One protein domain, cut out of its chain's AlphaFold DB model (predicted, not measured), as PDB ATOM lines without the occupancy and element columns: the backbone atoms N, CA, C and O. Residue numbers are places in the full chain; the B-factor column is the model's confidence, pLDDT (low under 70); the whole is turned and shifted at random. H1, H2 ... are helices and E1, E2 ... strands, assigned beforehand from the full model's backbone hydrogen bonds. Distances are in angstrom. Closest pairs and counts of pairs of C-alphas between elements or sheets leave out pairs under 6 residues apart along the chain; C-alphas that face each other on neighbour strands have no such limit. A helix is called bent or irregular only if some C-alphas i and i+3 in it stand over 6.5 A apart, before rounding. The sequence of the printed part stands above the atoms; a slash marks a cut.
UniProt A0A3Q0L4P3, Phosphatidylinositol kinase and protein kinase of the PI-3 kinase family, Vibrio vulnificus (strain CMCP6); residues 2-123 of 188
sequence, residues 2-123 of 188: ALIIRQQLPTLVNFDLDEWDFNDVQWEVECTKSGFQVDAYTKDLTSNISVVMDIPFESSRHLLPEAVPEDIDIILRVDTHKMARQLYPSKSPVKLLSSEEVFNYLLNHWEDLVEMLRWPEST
ATOM      1  N   ALA A   2     -82.191-195.929-129.889       86.75
ATOM      2  CA  ALA A   2     -82.128-194.603-129.276       86.75
ATOM      3  C   ALA A   2     -81.486-194.550-127.865       86.75
ATOM      4  O   ALA A   2     -80.721-193.632-127.579       86.75
ATOM      5  N   LEU A   3     -81.731-195.555-127.008       89.06
ATOM      6  CA  LEU A   3     -81.096-195.662-125.680       89.06
ATOM      7  C   LEU A   3     -79.580-195.855-125.750       89.06
ATOM      8  O   LEU A   3     -78.853-195.229-124.991       89.06
ATOM      9  N   ILE A   4     -79.113-196.723-126.651       89.25
ATOM     10  CA  ILE A   4     -77.684-197.022-126.790       89.25
ATOM     11  C   ILE A   4     -76.945-195.754-127.213       89.25
ATOM     12  O   ILE A   4     -75.922-195.427-126.628       89.25
ATOM     13  N   ILE A   5     -77.508-195.013-128.170       90.31
ATOM     14  CA  ILE A   5     -76.928-193.756-128.651       90.31
ATOM     15  C   ILE A   5     -76.833-192.751-127.501       90.31
ATOM     16  O   ILE A   5     -75.741-192.280-127.221       90.31
ATOM     17  N   ARG A   6     -77.926-192.500-126.763       91.31
ATOM     18  CA  ARG A   6     -77.918-191.589-125.598       91.31
ATOM     19  C   ARG A   6     -76.883-191.979-124.539       91.31
ATOM     20  O   ARG A   6     -76.210-191.114-123.997       91.31
ATOM     21  N   GLN A   7     -76.744-193.274-124.248       91.56
ATOM     22  CA  GLN A   7     -75.790-193.771-123.250       91.56
ATOM     23  C   GLN A   7     -74.329-193.642-123.690       91.56
ATOM     24  O   GLN A   7     -73.458-193.463-122.844       91.56
ATOM     25  N   GLN A   8     -74.054-193.787-124.986       92.25
ATOM     26  CA  GLN A   8     -72.697-193.738-125.529       92.25
ATOM     27  C   GLN A   8     -72.284-192.324-125.949       92.25
ATOM     28  O   GLN A   8     -71.093-192.040-126.002       92.25
ATOM     29  N   LEU A   9     -73.234-191.417-126.180       92.31
ATOM     30  CA  LEU A   9     -72.967-190.055-126.637       92.31
ATOM     31  C   LEU A   9     -71.955-189.276-125.775       92.31
ATOM     32  O   LEU A   9     -71.094-188.632-126.363       92.31
ATOM     33  N   PRO A  10     -71.934-189.384-124.427       93.56
ATOM     34  CA  PRO A  10     -70.904-188.732-123.614       93.56
ATOM     35  C   PRO A  10     -69.462-189.173-123.912       93.56
ATOM     36  O   PRO A  10     -68.528-188.519-123.463       93.56
ATOM     37  N   THR A  11     -69.262-190.276-124.641       91.44
ATOM     38  CA  THR A  11     -67.932-190.709-125.101       91.44
ATOM     39  C   THR A  11     -67.468-189.969-126.363       91.44
ATOM     40  O   THR A  11     -66.273-189.947-126.650       91.44
ATOM     41  N   LEU A  12     -68.384-189.316-127.093       89.50
ATOM     42  CA  LEU A  12     -68.095-188.486-128.263       89.50
ATOM     43  C   LEU A  12     -67.672-187.079-127.827       89.50
ATOM     44  O   LEU A  12     -68.430-186.118-127.922       89.50
ATOM     45  N   VAL A  13     -66.450-186.977-127.319       89.31
ATOM     46  CA  VAL A  13     -65.880-185.713-126.824       89.31
ATOM     47  C   VAL A  13     -65.198-184.890-127.918       89.31
ATOM     48  O   VAL A  13     -64.983-183.698-127.729       89.31
ATOM     49  N   ASN A  14     -64.863-185.513-129.053       86.19
ATOM     50  CA  ASN A  14     -64.265-184.841-130.205       86.19
ATOM     51  C   ASN A  14     -64.997-185.252-131.484       86.19
ATOM     52  O   ASN A  14     -65.163-186.450-131.728       86.19
ATOM     53  N   PHE A  15     -65.414-184.278-132.285       86.06
ATOM     54  CA  PHE A  15     -66.034-184.492-133.591       86.06
ATOM     55  C   PHE A  15     -65.943-183.223-134.443       86.06
ATOM     56  O   PHE A  15     -65.758-182.131-133.919       86.06
ATOM     57  N   ASP A  16     -66.080-183.383-135.752       85.75
ATOM     58  CA  ASP A  16     -66.075-182.291-136.724       85.75
ATOM     59  C   ASP A  16     -67.451-182.203-137.394       85.75
ATOM     60  O   ASP A  16     -68.071-183.232-137.678       85.75
ATOM     61  N   LEU A  17     -67.935-180.978-137.600       85.38
ATOM     62  CA  LEU A  17     -69.144-180.664-138.358       85.38
ATOM     63  C   LEU A  17     -68.821-179.559-139.367       85.38
ATOM     64  O   LEU A  17     -68.996-178.381-139.065       85.38
ATOM     65  N   ASP A  18     -68.393-179.935-140.571       80.75
ATOM     66  CA  ASP A  18     -68.067-179.041-141.692       80.75
ATOM     67  C   ASP A  18     -67.063-177.917-141.353       80.75
ATOM     68  O   ASP A  18     -65.876-178.005-141.651       80.75
ATOM     69  N   GLU A  19     -67.563-176.806-140.807       77.38
ATOM     70  CA  GLU A  19     -66.811-175.590-140.482       77.38
ATOM     71  C   GLU A  19     -66.404-175.529-138.997       77.38
ATOM     72  O   GLU A  19     -65.729-174.580-138.585       77.38
ATOM     73  N   TRP A  20     -66.829-176.507-138.189       82.31
ATOM     74  CA  TRP A  20     -66.703-176.478-136.734       82.31
ATOM     75  C   TRP A  20     -66.056-177.741-136.169       82.31
ATOM     76  O   TRP A  20     -66.653-178.817-136.152       82.31
ATOM     77  N   ASP A  21     -64.879-177.553-135.578       84.19
ATOM     78  CA  ASP A  21     -64.186-178.571-134.796       84.19
ATOM     79  C   ASP A  21     -64.621-178.518-133.322       84.19
ATOM     80  O   ASP A  21     -64.300-177.576-132.590       84.19
ATOM     81  N   PHE A  22     -65.288-179.566-132.845       84.31
ATOM     82  CA  PHE A  22     -65.648-179.734-131.439       84.31
ATOM     83  C   PHE A  22     -64.578-180.568-130.741       84.31
ATOM     84  O   PHE A  22     -64.349-181.724-131.096       84.31
ATOM     85  N   ASN A  23     -63.926-179.987-129.732       84.81
ATOM     86  CA  ASN A  23     -62.857-180.638-128.976       84.81
ATOM     87  C   ASN A  23     -63.130-180.575-127.470       84.81
ATOM     88  O   ASN A  23     -63.434-179.507-126.943       84.81
ATOM     89  N   ASP A  24     -62.971-181.709-126.789       86.88
ATOM     90  CA  ASP A  24     -63.210-181.881-125.346       86.88
ATOM     91  C   ASP A  24     -64.599-181.399-124.885       86.88
ATOM     92  O   ASP A  24     -64.767-180.786-123.827       86.88
ATOM     93  N   VAL A  25     -65.622-181.653-125.704       88.50
ATOM     94  CA  VAL A  25     -66.984-181.212-125.399       88.50
ATOM     95  C   VAL A  25     -67.699-182.168-124.455       88.50
ATOM     96  O   VAL A  25     -67.461-183.376-124.432       88.50
ATOM     97  N   GLN A  26     -68.623-181.614-123.673       92.88
ATOM     98  CA  GLN A  26     -69.439-182.371-122.732       92.88
ATOM     99  C   GLN A  26     -70.888-182.394-123.199       92.88
ATOM    100  O   GLN A  26     -71.497-181.348-123.429       92.88
ATOM    101  N   TRP A  27     -71.441-183.598-123.330       91.94
ATOM    102  CA  TRP A  27     -72.843-183.796-123.671       91.94
ATOM    103  C   TRP A  27     -73.714-183.812-122.418       91.94
ATOM    104  O   TRP A  27     -73.524-184.623-121.512       91.94
ATOM    105  N   GLU A  28     -74.722-182.952-122.403       91.94
ATOM    106  CA  GLU A  28     -75.826-182.986-121.456       91.94
ATOM    107  C   GLU A  28     -76.969-183.813-122.054       91.94
ATOM    108  O   GLU A  28     -77.659-183.366-122.970       91.94
ATOM    109  N   VAL A  29     -77.164-185.031-121.544       89.94
ATOM    110  CA  VAL A  29     -78.185-185.978-122.022       89.94
ATOM    111  C   VAL A  29     -79.495-185.782-121.254       89.94
ATOM    112  O   VAL A  29     -79.468-185.559-120.046       89.94
ATOM    113  N   GLU A  30     -80.633-185.888-121.949       85.88
ATOM    114  CA  GLU A  30     -81.990-185.748-121.387       85.88
ATOM    115  C   GLU A  30     -82.163-184.455-120.568       85.88
ATOM    116  O   GLU A  30     -82.674-184.451-119.445       85.88
ATOM    117  N   CYS A  31     -81.710-183.334-121.130       81.69
ATOM    118  CA  CYS A  31     -81.713-182.045-120.451       81.69
ATOM    119  C   CYS A  31     -82.828-181.114-120.953       81.69
ATOM    120  O   CYS A  31     -83.495-181.351-121.961       81.69
ATOM    121  N   THR A  32     -83.061-180.037-120.201       77.38
ATOM    122  CA  THR A  32     -83.972-178.957-120.595       77.38
ATOM    123  C   THR A  32     -83.160-177.699-120.874       77.38
ATOM    124  O   THR A  32     -82.449-177.219-119.991       77.38
ATOM    125  N   LYS A  33     -83.284-177.148-122.082       76.31
ATOM    126  CA  LYS A  33     -82.636-175.901-122.507       76.31
ATOM    127  C   LYS A  33     -83.704-174.892-122.888       76.31
ATOM    128  O   LYS A  33     -84.593-175.203-123.668       76.31
ATOM    129  N   SER A  34     -83.676-173.721-122.256       68.88
ATOM    130  CA  SER A  34     -84.641-172.640-122.515       68.88
ATOM    131  C   SER A  34     -86.117-173.092-122.437       68.88
ATOM    132  O   SER A  34     -86.974-172.615-123.172       68.88
ATOM    133  N   GLY A  35     -86.423-174.028-121.524       68.12
ATOM    134  CA  GLY A  35     -87.769-174.589-121.329       68.12
ATOM    135  C   GLY A  35     -88.160-175.707-122.305       68.12
ATOM    136  O   GLY A  35     -89.263-176.238-122.197       68.12
ATOM    137  N   PHE A  36     -87.262-176.091-123.214       72.12
ATOM    138  CA  PHE A  36     -87.452-177.146-124.201       72.12
ATOM    139  C   PHE A  36     -86.662-178.402-123.819       72.12
ATOM    140  O   PHE A  36     -85.479-178.328-123.482       72.12
ATOM    141  N   GLN A  37     -87.322-179.561-123.836       80.00
ATOM    142  CA  GLN A  37     -86.673-180.838-123.553       80.00
ATOM    143  C   GLN A  37     -85.957-181.333-124.809       80.00
ATOM    144  O   GLN A  37     -86.578-181.480-125.860       80.00
ATOM    145  N   VAL A  38     -84.664-181.616-124.677       82.94
ATOM    146  CA  VAL A  38     -83.815-182.120-125.760       82.94
ATOM    147  C   VAL A  38     -83.191-183.450-125.364       82.94
ATOM    148  O   VAL A  38     -82.954-183.717-124.183       82.94
ATOM    149  N   ASP A  39     -82.920-184.300-126.354       88.25
ATOM    150  CA  ASP A  39     -82.325-185.612-126.093       88.25
ATOM    151  C   ASP A  39     -80.860-185.498-125.694       88.25
ATOM    152  O   ASP A  39     -80.421-186.180-124.766       88.25
ATOM    153  N   ALA A  40     -80.116-184.623-126.365       91.31
ATOM    154  CA  ALA A  40     -78.796-184.226-125.924       91.31
ATOM    155  C   ALA A  40     -78.446-182.814-126.385       91.31
ATOM    156  O   ALA A  40     -78.925-182.346-127.417       91.31
ATOM    157  N   TYR A  41     -77.582-182.160-125.621       92.56
ATOM    158  CA  TYR A  41     -77.061-180.835-125.914       92.56
ATOM    159  C   TYR A  41     -75.565-180.789-125.640       92.56
ATOM    160  O   TYR A  41     -75.096-181.339-124.643       92.56
ATOM    161  N   THR A  42     -74.825-180.076-126.472       93.38
ATOM    162  CA  THR A  42     -73.470-179.646-126.154       93.38
ATOM    163  C   THR A  42     -73.209-178.254-126.707       93.38
ATOM    164  O   THR A  42     -73.984-177.721-127.502       93.38
ATOM    165  N   LYS A  43     -72.131-177.633-126.248       90.31
ATOM    166  CA  LYS A  43     -71.704-176.323-126.713       90.31
ATOM    167  C   LYS A  43     -70.195-176.241-126.662       90.31
ATOM    168  O   LYS A  43     -69.608-176.480-125.608       90.31
ATOM    169  N   ASP A  44     -69.591-175.871-127.781       85.56
ATOM    170  CA  ASP A  44     -68.171-175.563-127.793       85.56
ATOM    171  C   ASP A  44     -67.936-174.228-127.081       85.56
ATOM    172  O   ASP A  44     -68.570-173.212-127.373       85.56
ATOM    173  N   LEU A  45     -67.019-174.226-126.118       79.62
ATOM    174  CA  LEU A  45     -66.667-173.036-125.351       79.62
ATOM    175  C   LEU A  45     -65.810-172.057-126.160       79.62
ATOM    176  O   LEU A  45     -65.763-170.877-125.814       79.62
ATOM    177  N   THR A  46     -65.139-172.530-127.214       78.12
ATOM    178  CA  THR A  46     -64.224-171.708-128.017       78.12
ATOM    179  C   THR A  46     -64.975-170.906-129.073       78.12
ATOM    180  O   THR A  46     -64.866-169.683-129.123       78.12
ATOM    181  N   SER A  47     -65.758-171.592-129.903       78.50
ATOM    182  CA  SER A  47     -66.586-171.001-130.957       78.50
ATOM    183  C   SER A  47     -67.941-170.509-130.450       78.50
ATOM    184  O   SER A  47     -68.605-169.738-131.140       78.50
ATOM    185  N   ASN A  48     -68.344-170.910-129.235       84.06
ATOM    186  CA  ASN A  48     -69.656-170.624-128.653       84.06
ATOM    187  C   ASN A  48     -70.825-171.210-129.474       84.06
ATOM    188  O   ASN A  48     -71.965-170.808-129.249       84.06
ATOM    189  N   ILE A  49     -70.550-172.174-130.361       88.06
ATOM    190  CA  ILE A  49     -71.542-172.886-131.172       88.06
ATOM    191  C   ILE A  49     -72.184-173.997-130.350       88.06
ATOM    192  O   ILE A  49     -71.506-174.799-129.701       88.06
ATOM    193  N   SER A  50     -73.506-174.034-130.375       90.38
ATOM    194  CA  SER A  50     -74.343-174.969-129.641       90.38
ATOM    195  C   SER A  50     -74.984-175.999-130.563       90.38
ATOM    196  O   SER A  50     -75.448-175.702-131.662       90.38
ATOM    197  N   VAL A  51     -75.014-177.239-130.091       91.31
ATOM    198  CA  VAL A  51     -75.494-178.387-130.850       91.31
ATOM    199  C   VAL A  51     -76.521-179.127-130.017       91.31
ATOM    200  O   VAL A  51     -76.269-179.493-128.868       91.31
ATOM    201  N   VAL A  52     -77.673-179.393-130.615       91.94
ATOM    202  CA  VAL A  52     -78.681-180.302-130.079       91.94
ATOM    203  C   VAL A  52     -78.703-181.563-130.921       91.94
ATOM    204  O   VAL A  52     -78.663-181.500-132.145       91.94
ATOM    205  N   MET A  53     -78.811-182.717-130.269       90.88
ATOM    206  CA  MET A  53     -79.060-183.989-130.940       90.88
ATOM    207  C   MET A  53     -80.511-184.415-130.705       90.88
ATOM    208  O   MET A  53     -80.955-184.467-129.561       90.88
ATOM    209  N   ASP A  54     -81.232-184.724-131.782       89.69
ATOM    210  CA  ASP A  54     -82.560-185.346-131.799       89.69
ATOM    211  C   ASP A  54     -82.397-186.852-132.045       89.69
ATOM    212  O   ASP A  54     -81.948-187.278-133.115       89.69
ATOM    213  N   ILE A  55     -82.727-187.674-131.050       87.44
ATOM    214  CA  ILE A  55     -82.488-189.120-131.044       87.44
ATOM    215  C   ILE A  55     -83.828-189.836-130.816       87.44
ATOM    216  O   ILE A  55     -84.053-190.432-129.757       87.44
ATOM    217  N   PRO A  56     -84.748-189.862-131.789       80.94
ATOM    218  CA  PRO A  56     -86.105-190.352-131.575       80.94
ATOM    219  C   PRO A  56     -86.154-191.817-131.103       80.94
ATOM    220  O   PRO A  56     -85.430-192.695-131.589       80.94
ATOM    221  N   PHE A  57     -87.059-192.097-130.166       77.12
ATOM    222  CA  PHE A  57     -87.543-193.443-129.871       77.12
ATOM    223  C   PHE A  57     -88.489-193.938-130.975       77.12
ATOM    224  O   PHE A  57     -89.045-193.159-131.742       77.12
ATOM    225  N   GLU A  58     -88.728-195.251-131.023       62.12
ATOM    226  CA  GLU A  58     -89.487-195.930-132.090       62.12
ATOM    227  C   GLU A  58     -90.901-195.352-132.326       62.12
ATOM    228  O   GLU A  58     -91.433-195.452-133.430       62.12
ATOM    229  N   SER A  59     -91.480-194.689-131.318       59.22
ATOM    230  CA  SER A  59     -92.801-194.054-131.358       59.22
ATOM    231  C   SER A  59     -92.799-192.537-131.118       59.22
ATOM    232  O   SER A  59     -93.880-191.951-131.013       59.22
ATOM    233  N   SER A  60     -91.638-191.888-130.978       61.91
ATOM    234  CA  SER A  60     -91.583-190.435-130.780       61.91
ATOM    235  C   SER A  60     -91.571-189.707-132.119       61.91
ATOM    236  O   SER A  60     -90.979-190.165-133.094       61.91
ATOM    237  N   ARG A  61     -92.233-188.550-132.170       60.75
ATOM    238  CA  ARG A  61     -92.060-187.621-133.289       60.75
ATOM    239  C   ARG A  61     -90.698-186.945-133.140       60.75
ATOM    240  O   ARG A  61     -90.279-186.702-132.012       60.75
ATOM    241  N   HIS A  62     -90.050-186.664-134.265       66.06
ATOM    242  CA  HIS A  62     -88.862-185.817-134.305       66.06
ATOM    243  C   HIS A  62     -89.132-184.451-133.677       66.06
ATOM    244  O   HIS A  62     -90.277-183.976-133.684       66.06
ATOM    245  N   LEU A  63     -88.067-183.813-133.193       65.62
ATOM    246  CA  LEU A  63     -88.129-182.421-132.770       65.62
ATOM    247  C   LEU A  63     -88.492-181.559-133.986       65.62
ATOM    248  O   LEU A  63     -87.837-181.600-135.034       65.62
ATOM    249  N   LEU A  64     -89.578-180.799-133.847       66.50
ATOM    250  CA  LEU A  64     -89.960-179.777-134.814       66.50
ATOM    251  C   LEU A  64     -88.927-178.645-134.719       66.50
ATOM    252  O   LEU A  64     -88.755-178.137-133.608       66.50
ATOM    253  N   PRO A  65     -88.227-178.263-135.808       62.78
ATOM    254  CA  PRO A  65     -87.211-177.213-135.756       62.78
ATOM    255  C   PRO A  65     -87.776-175.922-135.173       62.78
ATOM    256  O   PRO A  65     -87.131-175.282-134.363       62.78
ATOM    257  N   GLU A  66     -89.038-175.612-135.476       66.44
ATOM    258  CA  GLU A  66     -89.722-174.391-135.045       66.44
ATOM    259  C   GLU A  66     -89.962-174.330-133.529       66.44
ATOM    260  O   GLU A  66     -90.275-173.270-132.991       66.44
ATOM    261  N   ALA A  67     -89.848-175.464-132.832       68.12
ATOM    262  CA  ALA A  67     -89.907-175.531-131.377       68.12
ATOM    263  C   ALA A  67     -88.520-175.402-130.723       68.12
ATOM    264  O   ALA A  67     -88.444-175.269-129.499       68.12
ATOM    265  N   VAL A  68     -87.441-175.458-131.513       74.19
ATOM    266  CA  VAL A  68     -86.072-175.317-131.028       74.19
ATOM    267  C   VAL A  68     -85.778-173.831-130.794       74.19
ATOM    268  O   VAL A  68     -85.985-173.008-131.689       74.19
ATOM    269  N   PRO A  69     -85.307-173.461-129.595       76.12
ATOM    270  CA  PRO A  69     -84.919-172.089-129.288       76.12
ATOM    271  C   PRO A  69     -83.895-171.504-130.281       76.12
ATOM    272  O   PRO A  69     -83.020-172.217-130.768       76.12
ATOM    273  N   GLU A  70     -83.986-170.202-130.574       79.31
ATOM    274  CA  GLU A  70     -83.070-169.501-131.500       79.31
ATOM    275  C   GLU A  70     -81.624-169.395-130.977       79.31
ATOM    276  O   GLU A  70     -80.728-169.037-131.731       79.31
ATOM    277  N   ASP A  71     -81.379-169.688-129.696       80.12
ATOM    278  CA  ASP A  71     -80.037-169.759-129.107       80.12
ATOM    279  C   ASP A  71     -79.317-171.090-129.381       80.12
ATOM    280  O   ASP A  71     -78.213-171.285-128.871       80.12
ATOM    281  N   ILE A  72     -79.932-171.989-130.162       85.75
ATOM    282  CA  ILE A  72     -79.324-173.219-130.679       85.75
ATOM    283  C   ILE A  72     -78.837-173.006-132.111       85.75
ATOM    284  O   ILE A  72     -79.618-172.583-132.956       85.75
ATOM    285  N   ASP A  73     -77.587-173.376-132.392       87.50
ATOM    286  CA  ASP A  73     -76.960-173.140-133.700       87.50
ATOM    287  C   ASP A  73     -77.106-174.333-134.665       87.50
ATOM    288  O   ASP A  73     -77.175-174.178-135.886       87.50
ATOM    289  N   ILE A  74     -77.114-175.561-134.133       89.31
ATOM    290  CA  ILE A  74     -77.122-176.789-134.938       89.31
ATOM    291  C   ILE A  74     -78.065-177.826-134.331       89.31
ATOM    292  O   ILE A  74     -78.031-178.100-133.129       89.31
ATOM    293  N   ILE A  75     -78.868-178.465-135.182       89.88
ATOM    294  CA  ILE A  75     -79.694-179.623-134.835       89.88
ATOM    295  C   ILE A  75     -79.184-180.838-135.617       89.88
ATOM    296  O   ILE A  75     -79.187-180.842-136.846       89.88
ATOM    297  N   LEU A  76     -78.781-181.886-134.904       91.12
ATOM    298  CA  LEU A  76     -78.374-183.179-135.453       91.12
ATOM    299  C   LEU A  76     -79.495-184.199-135.264       91.12
ATOM    300  O   LEU A  76     -79.779-184.607-134.138       91.12
ATOM    301  N   ARG A  77     -80.129-184.645-136.345       91.19
ATOM    302  CA  ARG A  77     -81.230-185.615-136.292       91.19
ATOM    303  C   ARG A  77     -80.772-187.007-136.647       91.19
ATOM    304  O   ARG A  77     -80.312-187.242-137.756       91.19
ATOM    305  N   VAL A  78     -80.985-187.947-135.736       91.44
ATOM    306  CA  VAL A  78     -80.596-189.340-135.936       91.44
ATOM    307  C   VAL A  78     -81.762-190.171-136.464       91.44
ATOM    308  O   VAL A  78     -82.802-190.290-135.813       91.44
ATOM    309  N   ASP A  79     -81.568-190.857-137.589       90.38
ATOM    310  CA  ASP A  79     -82.519-191.845-138.097       90.38
ATOM    311  C   ASP A  79     -82.314-193.209-137.410       90.38
ATOM    312  O   ASP A  79     -81.693-194.150-137.921       90.38
ATOM    313  N   THR A  80     -82.867-193.327-136.200       90.00
ATOM    314  CA  THR A  80     -82.770-194.551-135.391       90.00
ATOM    315  C   THR A  80     -83.501-195.745-136.017       90.00
ATOM    316  O   THR A  80     -83.142-196.895-135.736       90.00
ATOM    317  N   HIS A  81     -84.487-195.499-136.888       88.88
ATOM    318  CA  HIS A  81     -85.245-196.529-137.604       88.88
ATOM    319  C   HIS A  81     -84.426-197.135-138.737       88.88
ATOM    320  O   HIS A  81     -84.335-198.362-138.855       88.88
ATOM    321  N   LYS A  82     -83.808-196.290-139.562       90.19
ATOM    322  CA  LYS A  82     -82.912-196.720-140.635       90.19
ATOM    323  C   LYS A  82     -81.712-197.466-140.072       90.19
ATOM    324  O   LYS A  82     -81.447-198.583-140.520       90.19
ATOM    325  N   MET A  83     -81.097-196.940-139.013       90.88
ATOM    326  CA  MET A  83     -80.004-197.613-138.310       90.88
ATOM    327  C   MET A  83     -80.412-199.010-137.815       90.88
ATOM    328  O   MET A  83     -79.693-199.987-138.023       90.88
ATOM    329  N   ALA A  84     -81.593-199.146-137.197       89.25
ATOM    330  CA  ALA A  84     -82.086-200.443-136.729       89.25
ATOM    331  C   ALA A  84     -82.312-201.443-137.876       89.25
ATOM    332  O   ALA A  84     -81.959-202.614-137.738       89.25
ATOM    333  N   ARG A  85     -82.852-200.992-139.016       89.50
ATOM    334  CA  ARG A  85     -83.061-201.840-140.205       89.50
ATOM    335  C   ARG A  85     -81.752-202.292-140.845       89.50
ATOM    336  O   ARG A  85     -81.688-203.422-141.326       89.50
ATOM    337  N   GLN A  86     -80.738-201.431-140.854       90.12
ATOM    338  CA  GLN A  86     -79.417-201.757-141.386       90.12
ATOM    339  C   GLN A  86     -78.674-202.755-140.487       90.12
ATOM    340  O   GLN A  86     -78.112-203.727-140.988       90.12
ATOM    341  N   LEU A  87     -78.728-202.568-139.163       88.31
ATOM    342  CA  LEU A  87     -78.074-203.455-138.196       88.31
ATOM    343  C   LEU A  87     -78.783-204.805-138.023       88.31
ATOM    344  O   LEU A  87     -78.122-205.827-137.837       88.31
ATOM    345  N   TYR A  88     -80.116-204.828-138.110       87.00
ATOM    346  CA  TYR A  88     -80.927-206.028-137.888       87.00
ATOM    347  C   TYR A  88     -81.926-206.283-139.033       87.00
ATOM    348  O   TYR A  88     -83.140-206.145-138.853       87.00
ATOM    349  N   PRO A  89     -81.455-206.703-140.224       85.06
ATOM    350  CA  PRO A  89     -82.340-207.052-141.330       85.06
ATOM    351  C   PRO A  89     -83.215-208.263-140.981       85.06
ATOM    352  O   PRO A  89     -82.725-209.254-140.440       85.06
ATOM    353  N   SER A  90     -84.494-208.248-141.374       78.88
ATOM    354  CA  SER A  90     -85.524-209.230-140.968       78.88
ATOM    355  C   SER A  90     -85.245-210.706-141.307       78.88
ATOM    356  O   SER A  90     -86.026-211.575-140.929       78.88
ATOM    357  N   LYS A  91     -84.181-211.005-142.061       74.94
ATOM    358  CA  LYS A  91     -83.804-212.360-142.502       74.94
ATOM    359  C   LYS A  91     -82.342-212.720-142.200       74.94
ATOM    360  O   LYS A  91     -81.845-213.707-142.734       74.94
ATOM    361  N   SER A  92     -81.654-211.925-141.381       73.50
ATOM    362  CA  SER A  92     -80.266-212.173-140.976       73.50
ATOM    363  C   SER A  92     -80.219-212.858-139.604       73.50
ATOM    364  O   SER A  92     -81.073-212.559-138.764       73.50
ATOM    365  N   PRO A  93     -79.256-213.762-139.326       74.69
ATOM    366  CA  PRO A  93     -79.008-214.196-137.956       74.69
ATOM    367  C   PRO A  93     -78.734-212.969-137.077       74.69
ATOM    368  O   PRO A  93     -77.933-212.106-137.436       74.69
ATOM    369  N   VAL A  94     -79.420-212.882-135.934       75.62
ATOM    370  CA  VAL A  94     -79.262-211.760-135.003       75.62
ATOM    371  C   VAL A  94     -77.843-211.795-134.445       75.62
ATOM    372  O   VAL A  94     -77.520-212.618-133.589       75.62
ATOM    373  N   LYS A  95     -76.982-210.905-134.944       81.06
ATOM    374  CA  LYS A  95     -75.678-210.645-134.342       81.06
ATOM    375  C   LYS A  95     -75.908-209.754-133.127       81.06
ATOM    376  O   LYS A  95     -76.383-208.636-133.274       81.06
ATOM    377  N   LEU A  96     -75.593-210.248-131.934       84.19
ATOM    378  CA  LEU A  96     -75.604-209.420-130.730       84.19
ATOM    379  C   LEU A  96     -74.399-208.478-130.788       84.19
ATOM    380  O   LEU A  96     -73.264-208.937-130.686       84.19
ATOM    381  N   LEU A  97     -74.662-207.192-131.005       87.62
ATOM    382  CA  LEU A  97     -73.653-206.137-130.983       87.62
ATOM    383  C   LEU A  97     -73.587-205.509-129.589       87.62
ATOM    384  O   LEU A  97     -74.616-205.348-128.926       87.62
ATOM    385  N   SER A  98     -72.386-205.140-129.153       91.94
ATOM    386  CA  SER A  98     -72.193-204.333-127.950       91.94
ATOM    387  C   SER A  98     -72.717-202.903-128.150       91.94
ATOM    388  O   SER A  98     -72.927-202.449-129.278       91.94
ATOM    389  N   SER A  99     -72.923-202.162-127.056       91.88
ATOM    390  CA  SER A  99     -73.314-200.747-127.131       91.88
ATOM    391  C   SER A  99     -72.290-199.902-127.893       91.88
ATOM    392  O   SER A  99     -72.676-199.031-128.666       91.88
ATOM    393  N   GLU A 100     -71.003-200.203-127.716       92.19
ATOM    394  CA  GLU A 100     -69.896-199.554-128.418       92.19
ATOM    395  C   GLU A 100     -69.914-199.883-129.916       92.19
ATOM    396  O   GLU A 100     -69.818-198.983-130.740       92.19
ATOM    397  N   GLU A 101     -70.110-201.151-130.298       91.94
ATOM    398  CA  GLU A 101     -70.194-201.543-131.713       91.94
ATOM    399  C   GLU A 101     -71.367-200.854-132.421       91.94
ATOM    400  O   GLU A 101     -71.243-200.424-133.567       91.94
ATOM    401  N   VAL A 102     -72.501-200.729-131.732       92.00
ATOM    402  CA  VAL A 102     -73.671-200.005-132.232       92.00
ATOM    403  C   VAL A 102     -73.370-198.511-132.383       92.00
ATOM    404  O   VAL A 102     -73.732-197.923-133.397       92.00
ATOM    405  N   PHE A 103     -72.704-197.886-131.414       91.75
ATOM    406  CA  PHE A 103     -72.364-196.464-131.496       91.75
ATOM    407  C   PHE A 103     -71.308-196.182-132.571       91.75
ATOM    408  O   PHE A 103     -71.489-195.290-133.393       91.75
ATOM    409  N   ASN A 104     -70.276-197.018-132.674       91.56
ATOM    410  CA  ASN A 104     -69.292-196.950-133.752       91.56
ATOM    411  C   ASN A 104     -69.942-197.155-135.126       91.56
ATOM    412  O   ASN A 104     -69.514-196.552-136.105       91.56
ATOM    413  N   TYR A 105     -70.993-197.977-135.222       92.31
ATOM    414  CA  TYR A 105     -71.757-198.101-136.461       92.31
ATOM    415  C   TYR A 105     -72.395-196.771-136.882       92.31
ATOM    416  O   TYR A 105     -72.311-196.433-138.060       92.31
ATOM    417  N   LEU A 106     -72.974-196.020-135.933       92.50
ATOM    418  CA  LEU A 106     -73.521-194.682-136.183       92.50
ATOM    419  C   LEU A 106     -72.437-193.737-136.710       92.50
ATOM    420  O   LEU A 106     -72.637-193.122-137.749       92.50
ATOM    421  N   LEU A 107     -71.286-193.663-136.032       91.19
ATOM    422  CA  LEU A 107     -70.185-192.773-136.425       91.19
ATOM    423  C   LEU A 107     -69.631-193.116-137.816       91.19
ATOM    424  O   LEU A 107     -69.386-192.232-138.627       91.19
ATOM    425  N   ASN A 108     -69.501-194.407-138.131       91.75
ATOM    426  CA  ASN A 108     -69.012-194.863-139.436       91.75
ATOM    427  C   ASN A 108     -70.004-194.633-140.589       91.75
ATOM    428  O   ASN A 108     -69.610-194.723-141.748       91.75
ATOM    429  N   HIS A 109     -71.280-194.385-140.288       91.12
ATOM    430  CA  HIS A 109     -72.335-194.122-141.273       91.12
ATOM    431  C   HIS A 109     -73.024-192.784-140.987       91.12
ATOM    432  O   HIS A 109     -74.222-192.638-141.229       91.12
ATOM    433  N   TRP A 110     -72.271-191.819-140.448       88.44
ATOM    434  CA  TRP A 110     -72.804-190.542-139.981       88.44
ATOM    435  C   TRP A 110     -73.604-189.817-141.065       88.44
ATOM    436  O   TRP A 110     -74.766-189.503-140.843       88.44
ATOM    437  N   GLU A 111     -73.043-189.674-142.268       88.38
ATOM    438  CA  GLU A 111     -73.693-189.014-143.415       88.38
ATOM    439  C   GLU A 111     -75.027-189.658-143.833       88.38
ATOM    440  O   GLU A 111     -75.898-189.002-144.397       88.38
ATOM    441  N   ASP A 112     -75.199-190.960-143.579       91.62
ATOM    442  CA  ASP A 112     -76.400-191.704-143.966       91.62
ATOM    443  C   ASP A 112     -77.463-191.728-142.854       91.62
ATOM    444  O   ASP A 112     -78.649-191.952-143.126       91.62
ATOM    445  N   LEU A 113     -77.039-191.542-141.603       91.44
ATOM    446  CA  LEU A 113     -77.858-191.733-140.407       91.44
ATOM    447  C   LEU A 113     -78.125-190.449-139.626       91.44
ATOM    448  O   LEU A 113     -79.015-190.461-138.773       91.44
ATOM    449  N   VAL A 114     -77.375-189.378-139.881       90.56
ATOM    450  CA  VAL A 114     -77.492-188.104-139.177       90.56
ATOM    451  C   VAL A 114     -77.691-186.970-140.173       90.56
ATOM    452  O   VAL A 114     -76.843-186.701-141.015       90.56
ATOM    453  N   GLU A 115     -78.825-186.288-140.057       90.94
ATOM    454  CA  GLU A 115     -79.106-185.050-140.779       90.94
ATOM    455  C   GLU A 115     -78.646-183.861-139.928       90.94
ATOM    456  O   GLU A 115     -79.050-183.733-138.770       90.94
ATOM    457  N   MET A 116     -77.817-182.985-140.500       89.56
ATOM    458  CA  MET A 116     -77.420-181.724-139.876       89.56
ATOM    459  C   MET A 116     -78.287-180.580-140.400       89.56
ATOM    460  O   MET A 116     -78.375-180.356-141.606       89.56
ATOM    461  N   LEU A 117     -78.885-179.822-139.485       88.31
ATOM    462  CA  LEU A 117     -79.637-178.607-139.780       88.31
ATOM    463  C   LEU A 117     -78.968-177.425-139.082       88.31
ATOM    464  O   LEU A 117     -78.784-177.455-137.864       88.31
ATOM    465  N   ARG A 118     -78.632-176.380-139.843       85.56
ATOM    466  CA  ARG A 118     -78.236-175.085-139.275       85.56
ATOM    467  C   ARG A 118     -79.495-174.382-138.765       85.56
ATOM    468  O   ARG A 118     -80.484-174.291-139.494       85.56
ATOM    469  N   TRP A 119     -79.471-173.932-137.517       83.25
ATOM    470  CA  TRP A 119     -80.595-173.294-136.840       83.25
ATOM    471  C   TRP A 119     -80.141-171.989-136.163       83.25
ATOM    472  O   TRP A 119     -78.986-171.892-135.774       83.25
ATOM    473  N   PRO A 120     -81.007-170.971-136.037       74.31
ATOM    474  CA  PRO A 120     -82.179-170.749-136.882       74.31
ATOM    475  C   PRO A 120     -81.788-170.719-138.367       74.31
ATOM    476  O   PRO A 120     -80.648-170.391-138.705       74.31
ATOM    477  N   GLU A 121     -82.711-171.080-139.267       67.62
ATOM    478  CA  GLU A 121     -82.464-170.956-140.711       67.62
ATOM    479  C   GLU A 121     -82.033-169.513-141.007       67.62
ATOM    480  O   GLU A 121     -82.810-168.564-140.874       67.62
ATOM    481  N   SER A 122     -80.757-169.320-141.356       52.59
ATOM    482  CA  SER A 122     -80.263-167.986-141.664       52.59
ATOM    483  C   SER A 122     -81.039-167.460-142.875       52.59
ATOM    484  O   SER A 122     -81.108-168.103-143.923       52.59
ATOM    485  N   THR A 123     -81.625-166.266-142.757       46.75
ATOM    486  CA  THR A 123     -82.469-165.642-143.800       46.75
ATOM    487  C   THR A 123     -81.742-165.477-145.150       46.75
ATOM    488  O   THR A 123     -82.359-165.178-146.170       46.75
TER     489      THR A 123
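This is residues 2 to 123 of the 188 residues of the protein "Phosphatidylinositol kinase and protein kinase of the PI-3 kinase family" of Vibrio vulnificus (strain CMCP6) (UniProt A0A3Q0L4P3). A strongly twisted sheet of five strands makes the body, with H1 over one of its faces and H2, H3 and H4 gathered at one end. A small hairpin, E1 and E2, lies off to one side, and residues 89 to 94 stick out beyond the helices. The printed part has 122 residues, with four named helices and seven named strands in the order H1 E1 E2 E3 E4 E5 E6 H2 H3 H4 E7. The sheet is mixed, in the order E3 E4 E5 E6 E7, and the class is mixed, helices and strands. The whole is compact, with a radius of gyration of the C-alphas of 14.8 A, and elongated in outline, spanning 47 by 29 by 25 A.

E3, residues 28 to 33, E4, 36 to 43, and E5, 50 to 54, form a meander, each strand the antiparallel neighbour of the one before, in two hairpins. N 30 and O 39 are 2.8 A apart, and N 42 and O 51 2.9 A, within hydrogen-bond range. E4 bends by 96 degrees at residue 39. E6, residues 74 to 78, is parallel to E5, with N 76 and O 52 at 2.8 A. E7, residues 114 to 118, is antiparallel to E6, with N 77 and O 115 at 2.8 A. H1, residues 2 to 11, is on the sheet in two layers, a helix on one face, at a height over the sheet of 8.8 A; it lies over E4 and along the strands, at 24 degrees to E4 on the local plane. H1 and H3, residues 99 to 108, touch, about perpendicular at 80 degrees; their closest C-alphas, of Ile 4 and Ser 99, are 5.8 A apart. H4, residues 110 to 113, only grazes the sheet. H2, residues 80 to 87, and H4 only just touch, with 3 pairs of C-alphas within 8 A, the closest those of Met 83 and Leu 113 at 6.6 A. E1, residues 15 to 17, and E2, 20 to 22, are an antiparallel hairpin, with N 17 and O 20 at 2.9 A; E2 and E3 are apart. Every O i to N i+4 pair is within range in H2 and H3, 4 of 6 in H1; H4 is too short for one.

E4 measures 16.0 A from first to last C-alpha, E5 13.4 A, E6 13.1 A and E7 13.0 A. H1 begins at C-alpha 2 (-82.128, -194.603, -129.276) and measures 15.3 A; it is irregular, with C-alphas 7 and 10 at 7.0 A. H3 measures 14.3 A. E7 ends at C-alpha 118 (-78.236, -175.085, -139.275).

The farthest C-alphas, of Pro 93 and Thr 123, are 49.0 A apart. The printed part has no cut. The links E5 to E6 and H2 to H3 are long. Mean pLDDT of the printed part is 83.8; residues 34 to 35, 58 to 67 and 121 to 123 are under 70.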